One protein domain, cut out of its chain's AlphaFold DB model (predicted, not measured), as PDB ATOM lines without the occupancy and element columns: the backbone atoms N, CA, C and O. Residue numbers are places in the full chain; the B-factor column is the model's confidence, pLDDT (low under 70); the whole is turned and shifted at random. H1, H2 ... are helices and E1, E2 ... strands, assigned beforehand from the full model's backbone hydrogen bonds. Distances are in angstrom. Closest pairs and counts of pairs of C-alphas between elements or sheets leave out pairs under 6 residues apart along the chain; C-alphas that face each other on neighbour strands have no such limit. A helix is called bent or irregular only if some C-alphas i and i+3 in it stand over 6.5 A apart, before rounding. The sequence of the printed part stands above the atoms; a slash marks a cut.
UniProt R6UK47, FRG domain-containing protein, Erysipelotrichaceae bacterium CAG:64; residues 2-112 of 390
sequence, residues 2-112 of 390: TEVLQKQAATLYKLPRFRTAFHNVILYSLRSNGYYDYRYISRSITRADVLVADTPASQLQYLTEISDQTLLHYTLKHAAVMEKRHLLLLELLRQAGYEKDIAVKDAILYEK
ATOM      1  N   THR A   2      41.913  31.754   9.333       72.88
ATOM      2  CA  THR A   2      43.009  31.239  10.178       72.88
ATOM      3  C   THR A   2      43.868  32.341  10.809       72.88
ATOM      4  O   THR A   2      44.092  32.301  12.011       72.88
ATOM      5  N   GLU A   3      44.241  33.386  10.059       83.12
ATOM      6  CA  GLU A   3      45.022  34.517  10.603       83.12
ATOM      7  C   GLU A   3      44.299  35.307  11.708       83.12
ATOM      8  O   GLU A   3      44.929  35.828  12.628       83.12
ATOM      9  N   VAL A   4      42.967  35.404  11.636       87.19
ATOM     10  CA  VAL A   4      42.164  36.108  12.651       87.19
ATOM     11  C   VAL A   4      42.193  35.329  13.964       87.19
ATOM     12  O   VAL A   4      42.449  35.913  15.014       87.19
ATOM     13  N   LEU A   5      42.012  34.006  13.898       88.00
ATOM     14  CA  LEU A   5      42.086  33.126  15.067       88.00
ATOM     15  C   LEU A   5      43.507  33.058  15.646       88.00
ATOM     16  O   LEU A   5      43.653  33.080  16.863       88.00
ATOM     17  N   GLN A   6      44.541  33.077  14.797       89.75
ATOM     18  CA  GLN A   6      45.950  33.233  15.192       89.75
ATOM     19  C   GLN A   6      46.185  34.483  16.034       89.75
ATOM     20  O   GLN A   6      46.661  34.399  17.169       89.75
ATOM     21  N   LYS A   7      45.790  35.651  15.519       90.31
ATOM     22  CA  LYS A   7      45.922  36.923  16.242       90.31
ATOM     23  C   LYS A   7      45.106  36.930  17.536       90.31
ATOM     24  O   LYS A   7      45.583  37.418  18.562       90.31
ATOM     25  N   GLN A   8      43.897  36.371  17.507       90.00
ATOM     26  CA  GLN A   8      43.026  36.291  18.675       90.00
ATOM     27  C   GLN A   8      43.618  35.396  19.770       90.00
ATOM     28  O   GLN A   8      43.697  35.825  20.919       90.00
ATOM     29  N   ALA A   9      44.093  34.199  19.427       91.38
ATOM     30  CA  ALA A   9      44.757  33.297  20.362       91.38
ATOM     31  C   ALA A   9      46.017  33.928  20.965       91.38
ATOM     32  O   ALA A   9      46.171  33.921  22.183       91.38
ATOM     33  N   ALA A  10      46.875  34.545  20.144       91.75
ATOM     34  CA  ALA A  10      48.065  35.249  20.624       91.75
ATOM     35  C   ALA A  10      47.711  36.396  21.588       91.75
ATOM     36  O   ALA A  10      48.419  36.636  22.564       91.75
ATOM     37  N   THR A  11      46.598  37.095  21.346       91.12
ATOM     38  CA  THR A  11      46.107  38.159  22.234       91.12
ATOM     39  C   THR A  11      45.603  37.596  23.561       91.12
ATOM     40  O   THR A  11      46.002  38.083  24.615       91.12
ATOM     41  N   LEU A  12      44.775  36.547  23.525       90.62
ATOM     42  CA  LEU A  12      44.263  35.888  24.731       90.62
ATOM     43  C   LEU A  12      45.394  35.296  25.575       90.62
ATOM     44  O   LEU A  12      45.405  35.451  26.791       90.62
ATOM     45  N   TYR A  13      46.378  34.666  24.934       91.75
ATOM     46  CA  TYR A  13      47.479  33.995  25.620       91.75
ATOM     47  C   TYR A  13      48.461  34.964  26.305       91.75
ATOM     48  O   TYR A  13      49.152  34.586  27.251       91.75
ATOM     49  N   LYS A  14      48.494  36.237  25.881       91.50
ATOM     50  CA  LYS A  14      49.235  37.304  26.577       91.50
ATOM     51  C   LYS A  14      48.601  37.706  27.909       91.50
ATOM     52  O   LYS A  14      49.299  38.272  28.745       91.50
ATOM     53  N   LEU A  15      47.310  37.433  28.118       90.44
ATOM     54  CA  LEU A  15      46.615  37.766  29.361       90.44
ATOM     55  C   LEU A  15      47.059  36.787  30.467       90.44
ATOM     56  O   LEU A  15      46.747  35.596  30.370       90.44
ATOM     57  N   PRO A  16      47.761  37.237  31.529       90.69
ATOM     58  CA  PRO A  16      48.411  36.331  32.478       90.69
ATOM     59  C   PRO A  16      47.442  35.362  33.152       90.69
ATOM     60  O   PRO A  16      47.718  34.169  33.230       90.69
ATOM     61  N   ARG A  17      46.276  35.856  33.577       90.69
ATOM     62  CA  ARG A  17      45.285  35.031  34.271       90.69
ATOM     63  C   ARG A  17      44.591  34.036  33.345       90.69
ATOM     64  O   ARG A  17      44.372  32.897  33.737       90.69
ATOM     65  N   PHE A  18      44.288  34.438  32.109       92.12
ATOM     66  CA  PHE A  18      43.760  33.506  31.109       92.12
ATOM     67  C   PHE A  18      44.780  32.412  30.803       92.12
ATOM     68  O   PHE A  18      44.415  31.244  30.738       92.12
ATOM     69  N   ARG A  19      46.061  32.773  30.659       93.62
ATOM     70  CA  ARG A  19      47.144  31.808  30.464       93.62
ATOM     71  C   ARG A  19      47.208  30.812  31.621       93.62
ATOM     72  O   ARG A  19      47.207  29.615  31.364       93.62
ATOM     73  N   THR A  20      47.191  31.281  32.869       93.19
ATOM     74  CA  THR A  20      47.143  30.405  34.052       93.19
ATOM     75  C   THR A  20      45.926  29.480  34.019       93.19
ATOM     76  O   THR A  20      46.072  28.269  34.144       93.19
ATOM     77  N   ALA A  21      44.737  30.017  33.741       92.75
ATOM     78  CA  ALA A  21      43.519  29.223  33.662       92.75
ATOM     79  C   ALA A  21      43.547  28.183  32.525       92.75
ATOM     80  O   ALA A  21      43.131  27.039  32.707       92.75
ATOM     81  N   PHE A  22      44.084  28.548  31.357       94.94
ATOM     82  CA  PHE A  22      44.283  27.636  30.231       94.94
ATOM     83  C   PHE A  22      45.227  26.486  30.601       94.94
ATOM     84  O   PHE A  22      44.949  25.333  30.261       94.94
ATOM     85  N   HIS A  23      46.302  26.784  31.338       94.12
ATOM     86  CA  HIS A  23      47.234  25.779  31.849       94.12
ATOM     87  C   HIS A  23      46.561  24.839  32.853       94.12
ATOM     88  O   HIS A  23      46.622  23.623  32.685       94.12
ATOM     89  N   ASN A  24      45.852  25.396  33.833       91.00
ATOM     90  CA  ASN A  24      45.254  24.645  34.939       91.00
ATOM     91  C   ASN A  24      44.064  23.763  34.532       91.00
ATOM     92  O   ASN A  24      43.735  22.815  35.245       91.00
ATOM     93  N   VAL A  25      43.411  24.061  33.404       91.25
ATOM     94  CA  VAL A  25      42.212  23.338  32.955       91.25
ATOM     95  C   VAL A  25      42.491  22.516  31.697       91.25
ATOM     96  O   VAL A  25      42.404  21.291  31.737       91.25
ATOM     97  N   ILE A  26      42.834  23.163  30.577       93.81
ATOM     98  CA  ILE A  26      42.928  22.481  29.276       93.81
ATOM     99  C   ILE A  26      44.267  21.766  29.127       93.81
ATOM    100  O   ILE A  26      44.271  20.574  28.823       93.81
ATOM    101  N   LEU A  27      45.397  22.446  29.366       93.56
ATOM    102  CA  LEU A  27      46.699  21.769  29.273       93.56
ATOM    103  C   LEU A  27      46.842  20.698  30.342       93.56
ATOM    104  O   LEU A  27      47.350  19.625  30.036       93.56
ATOM    105  N   TYR A  28      46.367  20.956  31.561       90.62
ATOM    106  CA  TYR A  28      46.321  19.938  32.603       90.62
ATOM    107  C   TYR A  28      45.540  18.703  32.135       90.62
ATOM    108  O   TYR A  28      46.069  17.599  32.222       90.62
ATOM    109  N   SER A  29      44.330  18.862  31.580       91.75
ATOM    110  CA  SER A  29      43.540  17.726  31.071       91.75
ATOM    111  C   SER A  29      44.239  16.991  29.931       91.75
ATOM    112  O   SER A  29      44.288  15.766  29.930       91.75
ATOM    113  N   LEU A  30      44.829  17.710  28.977       92.88
ATOM    114  CA  LEU A  30      45.560  17.083  27.877       92.88
ATOM    115  C   LEU A  30      46.807  16.341  28.373       92.88
ATOM    116  O   LEU A  30      47.043  15.218  27.956       92.88
ATOM    117  N   ARG A  31      47.572  16.903  29.313       88.94
ATOM    118  CA  ARG A  31      48.757  16.243  29.889       88.94
ATOM    119  C   ARG A  31      48.402  15.026  30.745       88.94
ATOM    120  O   ARG A  31      49.102  14.021  30.675       88.94
ATOM    121  N   SER A  32      47.333  15.120  31.537       85.75
ATOM    122  CA  SER A  32      46.917  14.063  32.470       85.75
ATOM    123  C   SER A  32      46.124  12.950  31.788       85.75
ATOM    124  O   SER A  32      46.425  11.776  31.984       85.75
ATOM    125  N   ASN A  33      45.145  13.307  30.958       89.31
ATOM    126  CA  ASN A  33      44.197  12.369  30.358       89.31
ATOM    127  C   ASN A  33      44.496  12.071  28.882       89.31
ATOM    128  O   ASN A  33      44.020  11.070  28.352       89.31
ATOM    129  N   GLY A  34      45.239  12.943  28.195       92.50
ATOM    130  CA  GLY A  34      45.441  12.879  26.745       92.50
ATOM    131  C   GLY A  34      44.280  13.446  25.924       92.50
ATOM    132  O   GLY A  34      44.333  13.395  24.698       92.50
ATOM    133  N   TYR A  35      43.222  13.972  26.553       95.00
ATOM    134  CA  TYR A  35      42.060  14.537  25.861       95.00
ATOM    135  C   TYR A  35      41.341  15.629  26.672       95.00
ATOM    136  O   TYR A  35      41.588  15.816  27.868       95.00
ATOM    137  N   TYR A  36      40.452  16.368  26.005       95.00
ATOM    138  CA  TYR A  36      39.568  17.372  26.597       95.00
ATOM    139  C   TYR A  36      38.286  17.552  25.768       95.00
ATOM    140  O   TYR A  36      38.354  17.847  24.570       95.00
ATOM    141  N   ASP A  37      37.114  17.429  26.396       93.38
ATOM    142  CA  ASP A  37      35.818  17.727  25.773       93.38
ATOM    143  C   ASP A  37      35.461  19.207  25.918       93.38
ATOM    144  O   ASP A  37      35.101  19.692  26.995       93.38
ATOM    145  N   TYR A  38      35.502  19.936  24.803       91.44
ATOM    146  CA  TYR A  38      35.190  21.358  24.775       91.44
ATOM    147  C   TYR A  38      33.695  21.667  24.593       91.44
ATOM    148  O   TYR A  38      33.330  22.850  24.616       91.44
ATOM    149  N   ARG A  39      32.800  20.662  24.480       87.12
ATOM    150  CA  ARG A  39      31.343  20.876  24.673       87.12
ATOM    151  C   ARG A  39      31.057  21.457  26.050       87.12
ATOM    152  O   ARG A  39      30.196  22.330  26.175       87.12
ATOM    153  N   TYR A  40      31.841  21.034  27.038       80.50
ATOM    154  CA  TYR A  40      31.725  21.471  28.420       80.50
ATOM    155  C   TYR A  40      31.829  22.995  28.581       80.50
ATOM    156  O   TYR A  40      31.076  23.584  29.351       80.50
ATOM    157  N   ILE A  41      32.658  23.660  27.764       82.75
ATOM    158  CA  ILE A  41      32.835  25.125  27.772       82.75
ATOM    159  C   ILE A  41      31.508  25.869  27.575       82.75
ATOM    160  O   ILE A  41      31.278  26.909  28.182       82.75
ATOM    161  N   SER A  42      30.625  25.361  26.709       71.69
ATOM    162  CA  SER A  42      29.349  26.032  26.428       71.69
ATOM    163  C   SER A  42      28.325  25.868  27.553       71.69
ATOM    164  O   SER A  42      27.402  26.677  27.630       71.69
ATOM    165  N   ARG A  43      28.463  24.819  28.375       69.88
ATOM    166  CA  ARG A  43      27.472  24.388  29.375       69.88
ATOM    167  C   ARG A  43      27.871  24.755  30.810       69.88
ATOM    168  O   ARG A  43      26.998  24.967  31.641       69.88
ATOM    169  N   SER A  44      29.169  24.873  31.087       64.31
ATOM    170  CA  SER A  44      29.731  25.216  32.397       64.31
ATOM    171  C   SER A  44      30.067  26.707  32.483       64.31
ATOM    172  O   SER A  44      31.228  27.097  32.365       64.31
ATOM    173  N   ILE A  45      29.077  27.567  32.704       65.31
ATOM    174  CA  ILE A  45      29.345  28.971  33.040       65.31
ATOM    175  C   ILE A  45      28.344  29.406  34.083       65.31
ATOM    176  O   ILE A  45      27.176  29.364  33.763       65.31
ATOM    177  N   THR A  46      28.827  29.831  35.256       58.59
ATOM    178  CA  THR A  46      28.285  30.919  36.096       58.59
ATOM    179  C   THR A  46      29.423  31.362  37.061       58.59
ATOM    180  O   THR A  46      30.285  30.554  37.395       58.59
ATOM    181  N   ARG A  47      29.600  32.629  37.460       68.75
ATOM    182  CA  ARG A  47      29.008  33.127  38.717       68.75
ATOM    183  C   ARG A  47      27.845  34.038  38.357       68.75
ATOM    184  O   ARG A  47      28.082  35.139  37.877       68.75
ATOM    185  N   ALA A  48      26.637  33.470  38.448       62.03
ATOM    186  CA  ALA A  48      25.411  33.886  37.749       62.03
ATOM    187  C   ALA A  48      25.701  34.449  36.341       62.03
ATOM    188  O   ALA A  48      25.376  35.562  35.977       62.03
ATOM    189  N   ASP A  49      26.396  33.628  35.567       59.88
ATOM    190  CA  ASP A  49      26.747  33.768  34.150       59.88
ATOM    191  C   ASP A  49      27.628  34.957  33.862       59.88
ATOM    192  O   ASP A  49      27.432  35.727  32.925       59.88
ATOM    193  N   VAL A  50      28.578  35.064  34.799       62.69
ATOM    194  CA  VAL A  50      29.413  36.222  35.099       62.69
ATOM    195  C   VAL A  50      28.605  37.482  34.836       62.69
ATOM    196  O   VAL A  50      28.900  38.328  33.998       62.69
ATOM    197  N   LEU A  51      27.498  37.410  35.580       65.50
ATOM    198  CA  LEU A  51      26.428  38.328  35.896       65.50
ATOM    199  C   LEU A  51      25.794  38.996  34.687       65.50
ATOM    200  O   LEU A  51      25.719  40.213  34.620       65.50
ATOM    201  N   VAL A  52      25.273  38.168  33.773       57.38
ATOM    202  CA  VAL A  52      24.323  38.588  32.724       57.38
ATOM    203  C   VAL A  52      24.916  39.675  31.803       57.38
ATOM    204  O   VAL A  52      24.302  40.686  31.511       57.38
ATOM    205  N   ALA A  53      26.149  39.440  31.352       56.03
ATOM    206  CA  ALA A  53      26.719  39.885  30.074       56.03
ATOM    207  C   ALA A  53      26.520  41.356  29.619       56.03
ATOM    208  O   ALA A  53      25.727  41.630  28.729       56.03
ATOM    209  N   ASP A  54      27.405  42.243  30.088       55.22
ATOM    210  CA  ASP A  54      28.042  43.310  29.277       55.22
ATOM    211  C   ASP A  54      29.566  43.395  29.552       55.22
ATOM    212  O   ASP A  54      30.258  44.309  29.111       55.22
ATOM    213  N   THR A  55      30.132  42.436  30.300       65.94
ATOM    214  CA  THR A  55      31.543  42.452  30.716       65.94
ATOM    215  C   THR A  55      32.448  41.853  29.630       65.94
ATOM    216  O   THR A  55      32.371  40.650  29.363       65.94
ATOM    217  N   PRO A  56      33.357  42.632  29.010       68.81
ATOM    218  CA  PRO A  56      34.264  42.109  27.996       68.81
ATOM    219  C   PRO A  56      35.202  41.048  28.574       68.81
ATOM    220  O   PRO A  56      35.727  41.193  29.681       68.81
ATOM    221  N   ALA A  57      35.515  40.017  27.786       69.19
ATOM    222  CA  ALA A  57      36.424  38.946  28.200       69.19
ATOM    223  C   ALA A  57      37.813  39.452  28.652       69.19
ATOM    224  O   ALA A  57      38.470  38.811  29.471       69.19
ATOM    225  N   SER A  58      38.241  40.621  28.160       70.25
ATOM    226  CA  SER A  58      39.475  41.305  28.565       70.25
ATOM    227  C   SER A  58      39.441  41.874  29.990       70.25
ATOM    228  O   SER A  58      40.501  42.112  30.560       70.25
ATOM    229  N   GLN A  59      38.266  42.087  30.586       77.38
ATOM    230  CA  GLN A  59      38.121  42.603  31.954       77.38
ATOM    231  C   GLN A  59      38.033  41.486  33.004       77.38
ATOM    232  O   GLN A  59      38.379  41.696  34.165       77.38
ATOM    233  N   LEU A  60      37.670  40.264  32.601       76.56
ATOM    234  CA  LEU A  60      37.546  39.116  33.510       76.56
ATOM    235  C   LEU A  60      38.863  38.720  34.180       76.56
ATOM    236  O   LEU A  60      38.865  38.148  35.270       76.56
ATOM    237  N   GLN A  61      39.999  39.041  33.561       77.31
ATOM    238  CA  GLN A  61      41.316  38.730  34.112       77.31
ATOM    239  C   GLN A  61      41.603  39.419  35.461       77.31
ATOM    240  O   GLN A  61      42.509  38.984  36.160       77.31
ATOM    241  N   TYR A  62      40.824  40.436  35.847       80.81
ATOM    242  CA  TYR A  62      41.010  41.185  37.096       80.81
ATOM    243  C   TYR A  62      40.109  40.713  38.255       80.81
ATOM    244  O   TYR A  62      40.314  41.121  39.393       80.81
ATOM    245  N   LEU A  63      39.126  39.838  38.002       79.81
ATOM    246  CA  LEU A  63      38.152  39.393  39.011       79.81
ATOM    247  C   LEU A  63      38.664  38.209  39.844       79.81
ATOM    248  O   LEU A  63      38.286  37.077  39.566       79.81
ATOM    249  N   THR A  64      39.505  38.412  40.854       77.81
ATOM    250  CA  THR A  64      40.177  37.319  41.598       77.81
ATOM    251  C   THR A  64      39.250  36.237  42.171       77.81
ATOM    252  O   THR A  64      39.671  35.091  42.283       77.81
ATOM    253  N   GLU A  65      37.982  36.546  42.448       81.38
ATOM    254  CA  GLU A  65      37.020  35.599  43.033       81.38
ATOM    255  C   GLU A  65      36.414  34.571  42.059       81.38
ATOM    256  O   GLU A  65      35.760  33.627  42.503       81.38
ATOM    257  N   ILE A  66      36.563  34.734  40.735       83.81
ATOM    258  CA  ILE A  66      36.090  33.709  39.781       83.81
ATOM    259  C   ILE A  66      37.102  32.565  39.662       83.81
ATOM    260  O   ILE A  66      38.310  32.790  39.676       83.81
ATOM    261  N   SER A  67      36.619  31.332  39.506       87.38
ATOM    262  CA  SER A  67      37.508  30.187  39.293       87.38
ATOM    263  C   SER A  67      38.215  30.269  37.935       87.38
ATOM    264  O   SER A  67      37.676  30.841  36.980       87.38
ATOM    265  N   ASP A  68      39.387  29.643  37.823       88.44
ATOM    266  CA  ASP A  68      40.107  29.505  36.551       88.44
ATOM    267  C   ASP A  68      39.233  28.852  35.474       88.44
ATOM    268  O   ASP A  68      39.188  29.308  34.333       88.44
ATOM    269  N   GLN A  69      38.468  27.826  35.848       88.38
ATOM    270  CA  GLN A  69      37.534  27.160  34.949       88.38
ATOM    271  C   GLN A  69      36.458  28.123  34.433       88.38
ATOM    272  O   GLN A  69      36.238  28.201  33.226       88.38
ATOM    273  N   THR A  70      35.832  28.896  35.325       87.69
ATOM    274  CA  THR A  70      34.801  29.877  34.962       87.69
ATOM    275  C   THR A  70      35.366  30.959  34.039       87.69
ATOM    276  O   THR A  70      34.756  31.254  33.012       87.69
ATOM    277  N   LEU A  71      36.534  31.525  34.376       88.88
ATOM    278  CA  LEU A  71      37.231  32.513  33.548       88.88
ATOM    279  C   LEU A  71      37.488  31.956  32.147       88.88
ATOM    280  O   LEU A  71      37.102  32.565  31.150       88.88
ATOM    281  N   LEU A  72      38.121  30.785  32.076       90.94
ATOM    282  CA  LEU A  72      38.509  30.159  30.822       90.94
ATOM    283  C   LEU A  72      37.296  29.861  29.943       90.94
ATOM    284  O   LEU A  72      37.289  30.196  28.757       90.94
ATOM    285  N   HIS A  73      36.275  29.219  30.513       89.56
ATOM    286  CA  HIS A  73      35.094  28.801  29.767       89.56
ATOM    287  C   HIS A  73      34.311  30.003  29.246       89.56
ATOM    288  O   HIS A  73      33.948  30.018  28.069       89.56
ATOM    289  N   TYR A  74      34.134  31.045  30.065       88.50
ATOM    290  CA  TYR A  74      33.490  32.280  29.623       88.50
ATOM    291  C   TYR A  74      34.277  32.939  28.485       88.50
ATOM    292  O   TYR A  74      33.723  33.188  27.413       88.50
ATOM    293  N   THR A  75      35.584  33.164  28.663       89.00
ATOM    294  CA  THR A  75      36.420  33.793  27.633       89.00
ATOM    295  C   THR A  75      36.366  33.017  26.315       89.00
ATOM    296  O   THR A  75      36.190  33.622  25.260       89.00
ATOM    297  N   LEU A  76      36.448  31.685  26.354       90.25
ATOM    298  CA  LEU A  76      36.412  30.849  25.152       90.25
ATOM    299  C   LEU A  76      35.031  30.788  24.487       90.25
ATOM    300  O   LEU A  76      34.962  30.723  23.258       90.25
ATOM    301  N   LYS A  77      33.938  30.830  25.261       88.44
ATOM    302  CA  LYS A  77      32.573  30.876  24.714       88.44
ATOM    303  C   LYS A  77      32.338  32.143  23.892       88.44
ATOM    304  O   LYS A  77      31.751  32.045  22.818       88.44
ATOM    305  N   HIS A  78      32.809  33.296  24.369       86.19
ATOM    306  CA  HIS A  78      32.649  34.582  23.676       86.19
ATOM    307  C   HIS A  78      33.723  34.836  22.609       86.19
ATOM    308  O   HIS A  78      33.495  35.605  21.680       86.19
ATOM    309  N   ALA A  79      34.883  34.179  22.705       87.12
ATOM    310  CA  ALA A  79      35.943  34.299  21.709       87.12
ATOM    311  C   ALA A  79      35.608  33.586  20.389       87.12
ATOM    312  O   ALA A  79      35.952  34.091  19.321       87.12
ATOM    313  N   ALA A  80      34.954  32.422  20.439       86.00
ATOM    314  CA  ALA A  80      34.587  31.674  19.242       86.00
ATOM    315  C   ALA A  80      33.271  30.906  19.415       86.00
ATOM    316  O   ALA A  80      33.046  30.220  20.420       86.00
ATOM    317  N   VAL A  81      32.447  30.951  18.362       87.00
ATOM    318  CA  VAL A  81      31.278  30.074  18.211       87.00
ATOM    319  C   VAL A  81      31.697  28.604  18.249       87.00
ATOM    320  O   VAL A  81      32.841  28.258  17.937       87.00
ATOM    321  N   MET A  82      30.768  27.735  18.648       85.06
ATOM    322  CA  MET A  82      31.032  26.322  18.928       85.06
ATOM    323  C   MET A  82      31.738  25.607  17.763       85.06
ATOM    324  O   MET A  82      32.712  24.887  17.986       85.06
ATOM    325  N   GLU A  83      31.318  25.870  16.525       87.31
ATOM    326  CA  GLU A  83      31.847  25.249  15.306       87.31
ATOM    327  C   GLU A  83      33.311  25.616  15.052       87.31
ATOM    328  O   GLU A  83      34.053  24.829  14.474       87.31
ATOM    329  N   LYS A  84      33.755  26.796  15.500       89.81
ATOM    330  CA  LYS A  84      35.128  27.296  15.299       89.81
ATOM    331  C   LYS A  84      35.998  27.175  16.547       89.81
ATOM    332  O   LYS A  84      37.187  27.487  16.492       89.81
ATOM    333  N   ARG A  85      35.444  26.718  17.673       91.38
ATOM    334  CA  ARG A  85      36.161  26.680  18.953       91.38
ATOM    335  C   ARG A  85      37.369  25.752  18.925       91.38
ATOM    336  O   ARG A  85      38.406  26.113  19.471       91.38
ATOM    337  N   HIS A  86      37.267  24.606  18.256       93.00
ATOM    338  CA  HIS A  86      38.402  23.696  18.098       93.00
ATOM    339  C   HIS A  86      39.592  24.375  17.404       93.00
ATOM    340  O   HIS A  86      40.717  24.222  17.862       93.00
ATOM    341  N   LEU A  87      39.352  25.195  16.372       94.00
ATOM    342  CA  LEU A  87      40.410  25.938  15.677       94.00
ATOM    343  C   LEU A  87      41.105  26.941  16.604       94.00
ATOM    344  O   LEU A  87      42.330  27.030  16.604       94.00
ATOM    345  N   LEU A  88      40.333  27.675  17.417       94.06
ATOM    346  CA  LEU A  88      40.892  28.597  18.411       94.06
ATOM    347  C   LEU A  88      41.722  27.849  19.465       94.06
ATOM    348  O   LEU A  88      42.797  28.304  19.840       94.06
ATOM    349  N   LEU A  89      41.230  26.702  19.937       94.94
ATOM    350  CA  LEU A  89      41.927  25.878  20.922       94.94
ATOM    351  C   LEU A  89      43.240  25.317  20.372       94.94
ATOM    352  O   LEU A  89      44.253  25.411  21.057       94.94
ATOM    353  N   LEU A  90      43.253  24.803  19.140       94.94
ATOM    354  CA  LEU A  90      44.476  24.330  18.478       94.94
ATOM    355  C   LEU A  90      45.528  25.440  18.368       94.94
ATOM    356  O   LEU A  90      46.716  25.206  18.575       94.94
ATOM    357  N   GLU A  91      45.096  26.670  18.098       95.06
ATOM    358  CA  GLU A  91      46.005  27.806  18.076       95.06
ATOM    359  C   GLU A  91      46.536  28.167  19.469       95.06
ATOM    360  O   GLU A  91      47.727  28.420  19.624       95.06
ATOM    361  N   LEU A  92      45.682  28.160  20.496       95.44
ATOM    362  CA  LEU A  92      46.108  28.378  21.881       95.44
ATOM    363  C   LEU A  92      47.111  27.316  22.349       95.44
ATOM    364  O   LEU A  92      48.062  27.648  23.051       95.44
ATOM    365  N   LEU A  93      46.941  26.060  21.923       96.06
ATOM    366  CA  LEU A  93      47.910  24.992  22.172       96.06
ATOM    367  C   LEU A  93      49.259  25.285  21.505       96.06
ATOM    368  O   LEU A  93      50.297  25.121  22.144       96.06
ATOM    369  N   ARG A  94      49.256  25.809  20.271       94.25
ATOM    370  CA  ARG A  94      50.485  26.253  19.596       94.25
ATOM    371  C   ARG A  94      51.168  27.396  20.350       94.25
ATOM    372  O   ARG A  94      52.375  27.343  20.558       94.25
ATOM    373  N   GLN A  95      50.410  28.399  20.804       94.12
ATOM    374  CA  GLN A  95      50.946  29.494  21.630       94.12
ATOM    375  C   GLN A  95      51.530  28.989  22.956       94.12
ATOM    376  O   GLN A  95      52.475  29.572  23.485       94.12
ATOM    377  N   ALA A  96      50.990  27.889  23.483       94.19
ATOM    378  CA  ALA A  96      51.496  27.240  24.680       94.19
ATOM    379  C   ALA A  96      52.722  26.343  24.462       94.19
ATOM    380  O   ALA A  96      53.227  25.799  25.443       94.19
ATOM    381  N   GLY A  97      53.198  26.186  23.222       93.62
ATOM    382  CA  GLY A  97      54.295  25.273  22.905       93.62
ATOM    383  C   GLY A  97      53.928  23.812  23.165       93.62
ATOM    384  O   GLY A  97      54.762  23.028  23.601       93.62
ATOM    385  N   TYR A  98      52.657  23.447  22.986       93.81
ATOM    386  CA  TYR A  98      52.212  22.070  23.150       93.81
ATOM    387  C   TYR A  98      52.405  21.312  21.827       93.81
ATOM    388  O   TYR A  98      51.634  21.484  20.885       93.81
ATOM    389  N   GLU A  99      53.473  20.516  21.753       89.44
ATOM    390  CA  GLU A  99      54.027  19.962  20.503       89.44
ATOM    391  C   GLU A  99      53.392  18.641  20.029       89.44
ATOM    392  O   GLU A  99      53.774  18.114  18.987       89.44
ATOM    393  N   LYS A 100      52.435  18.077  20.773       91.50
ATOM    394  CA  LYS A 100      51.820  16.786  20.420       91.50
ATOM    395  C   LYS A 100      50.810  16.915  19.274       91.50
ATOM    396  O   LYS A 100      50.121  17.930  19.168       91.50
ATOM    397  N   ASP A 101      50.665  15.857  18.470       93.81
ATOM    398  CA  ASP A 101      49.659  15.792  17.400       93.81
ATOM    399  C   ASP A 101      48.248  15.647  17.998       93.81
ATOM    400  O   ASP A 101      47.878  14.600  18.545       93.81
ATOM    401  N   ILE A 102      47.466  16.728  17.931       96.69
ATOM    402  CA  ILE A 102      46.098  16.786  18.450       96.69
ATOM    403  C   ILE A 102      45.094  16.616  17.315       96.69
ATOM    404  O   ILE A 102      45.007  17.437  16.400       96.69
ATOM    405  N   ALA A 103      44.256  15.592  17.441       95.69
ATOM    406  CA  ALA A 103      43.104  15.366  16.586       95.69
ATOM    407  C   ALA A 103      41.811  15.879  17.244       95.69
ATOM    408  O   ALA A 103      41.721  16.066  18.459       95.69
ATOM    409  N   VAL A 104      40.787  16.095  16.415       94.88
ATOM    410  CA  VAL A 104      39.449  16.515  16.850       94.88
ATOM    411  C   VAL A 104      38.434  15.472  16.401       94.88
ATOM    412  O   VAL A 104      38.389  15.127  15.222       94.88
ATOM    413  N   LYS A 105      37.588  14.993  17.317       94.06
ATOM    414  CA  LYS A 105      36.397  14.197  16.982       94.06
ATOM    415  C   LYS A 105      35.202  14.717  17.769       94.06
ATOM    416  O   LYS A 105      35.258  14.809  18.994       94.06
ATOM    417  N   ASP A 106      34.128  15.073  17.067       87.88
ATOM    418  CA  ASP A 106      32.922  15.731  17.585       87.88
ATOM    419  C   ASP A 106      33.182  17.053  18.323       87.88
ATOM    420  O   ASP A 106      32.977  18.134  17.784       87.88
ATOM    421  N   ALA A 107      33.621  16.963  19.580       90.81
ATOM    422  CA  ALA A 107      34.082  18.101  20.365       90.81
ATOM    423  C   ALA A 107      35.177  17.731  21.370       90.81
ATOM    424  O   ALA A 107      35.334  18.374  22.404       90.81
ATOM    425  N   ILE A 108      35.899  16.658  21.080       94.81
ATOM    426  CA  ILE A 108      36.956  16.134  21.924       94.81
ATOM    427  C   ILE A 108      38.261  16.421  21.198       94.81
ATOM    428  O   ILE A 108      38.453  15.977  20.063       94.81
ATOM    429  N   LEU A 109      39.127  17.192  21.847       96.19
ATOM    430  CA  LEU A 109      40.536  17.294  21.488       96.19
ATOM    431  C   LEU A 109      41.249  16.110  22.119       96.19
ATOM    432  O   LEU A 109      41.031  15.863  23.300       96.19
ATOM    433  N   TYR A 110      42.076  15.389  21.371       97.19
ATOM    434  CA  TYR A 110      42.823  14.260  21.918       97.19
ATOM    435  C   TYR A 110      44.178  14.077  21.238       97.19
ATOM    436  O   TYR A 110      44.337  14.366  20.054       97.19
ATOM    437  N   GLU A 111      45.149  13.589  22.005       96.44
ATOM    438  CA  GLU A 111      46.474  13.199  21.530       96.44
ATOM    439  C   GLU A 111      46.348  11.958  20.636       96.44
ATOM    440  O   GLU A 111      46.082  10.856  21.121       96.44
ATOM    441  N   LYS A 112      46.545  12.125  19.326       94.75
ATOM    442  CA  LYS A 112      46.307  11.080  18.317       94.75
ATOM    443  C   LYS A 112      47.146   9.822  18.549       94.75
ATOM    444  O   LYS A 112      46.686   8.708  18.285       94.75
TER     445      LYS A 112
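Overview. This is residues 2 to 112 of the 390 residues of the protein "FRG domain-containing protein" of Erysipelotrichaceae bacterium CAG:64 (UniProt R6UK47). A small three-stranded sheet forms a wall at one end of the domain, with H2 and H6 over one of its faces: H6 runs along the strands, while H2 stands up from the sheet and reaches away to H5. H1 packs on H6, H3 packs on H5, and short H4 with the long loop of residues 53 to 67 makes the end far from the sheet. The printed part has 111 residues with six named helices and three named strands, in the order H1 H2 E1 H3 H4 H5 H6 E2 E3; the sheet's order is E1 E3 E2, antiparallel throughout, and the class is mostly helix. The whole is compact, with a radius of gyration of the C-alphas of 13.1 A and spans of 38 by 25 by 24 A.

Along the chain. The sheet holds E1, residues 35 to 37, E3, residues 108 to 111, and E2, residues 102 to 105. E3 ends at C-alpha 111, (46.474, 13.199, 21.530). The longest helix, H2, residues 16 to 33, measures 24.4 A from C-alpha 16 at (48.411, 36.331, 32.478); it has a kink of 26 degrees near residue 23 and is irregular, only just, with C-alphas 24 and 27 6.52 A apart. H6, residues 82 to 95, measures 20.3 A and is irregular, with C-alphas 83 and 86 7.3 A apart. H1, residues 2 to 13, measures 16.3 A from C-alpha 2 at (43.009, 31.239, 10.178), and H5, residues 68 to 79, 16.1 A. H3, residues 39 to 43, and H4, residues 48 to 52, measure 7.0 A each.

Arrangement. Inner strand E3 is antiparallel to E1, with N 36 and O 109 2.8 A apart, within hydrogen-bond range. E2 and E3 form a hairpin, with N 103 and O 110 2.9 A apart, also within range. H2 and H6 are on the same face: H2 is over E1 at a height over the sheet of 11.8 A, and H6, at 9.5 A, is over E2 and, only just, E3 with 3 C-alphas. H1 touches H6 at a steep tilt of 63 degrees, with C-alphas 9 and 92 closest at 5.3 A. Residues 17 to 25 of H2 touch residues 68 to 72 of H5, about perpendicular at 78 degrees, with C-alphas 21 and 68 closest at 4.5 A. H3 touches H5, with C-alphas 41 and 73 closest at 4.8 A. H4 is close to H5 but not clearly touching, with C-alphas 50 and 74 closest at 7.9 A. Each O i to N i+4 pair is within hydrogen-bond range in H1, H4 and H5; H2 has 12 of 14, H6 8 of 10 and H3 0 of 1, beside 2 of 2 O i to N i+3 pairs.

Size, cuts and confidence. The two C-alphas farthest apart, of Asp 54 and Lys 112, are 38.6 A apart. The printed part has no cut. The link from H4 to H5 is long, with 15 residues. Mean pLDDT of the printed part is 86.1, and residues 43 to 57 are under 70.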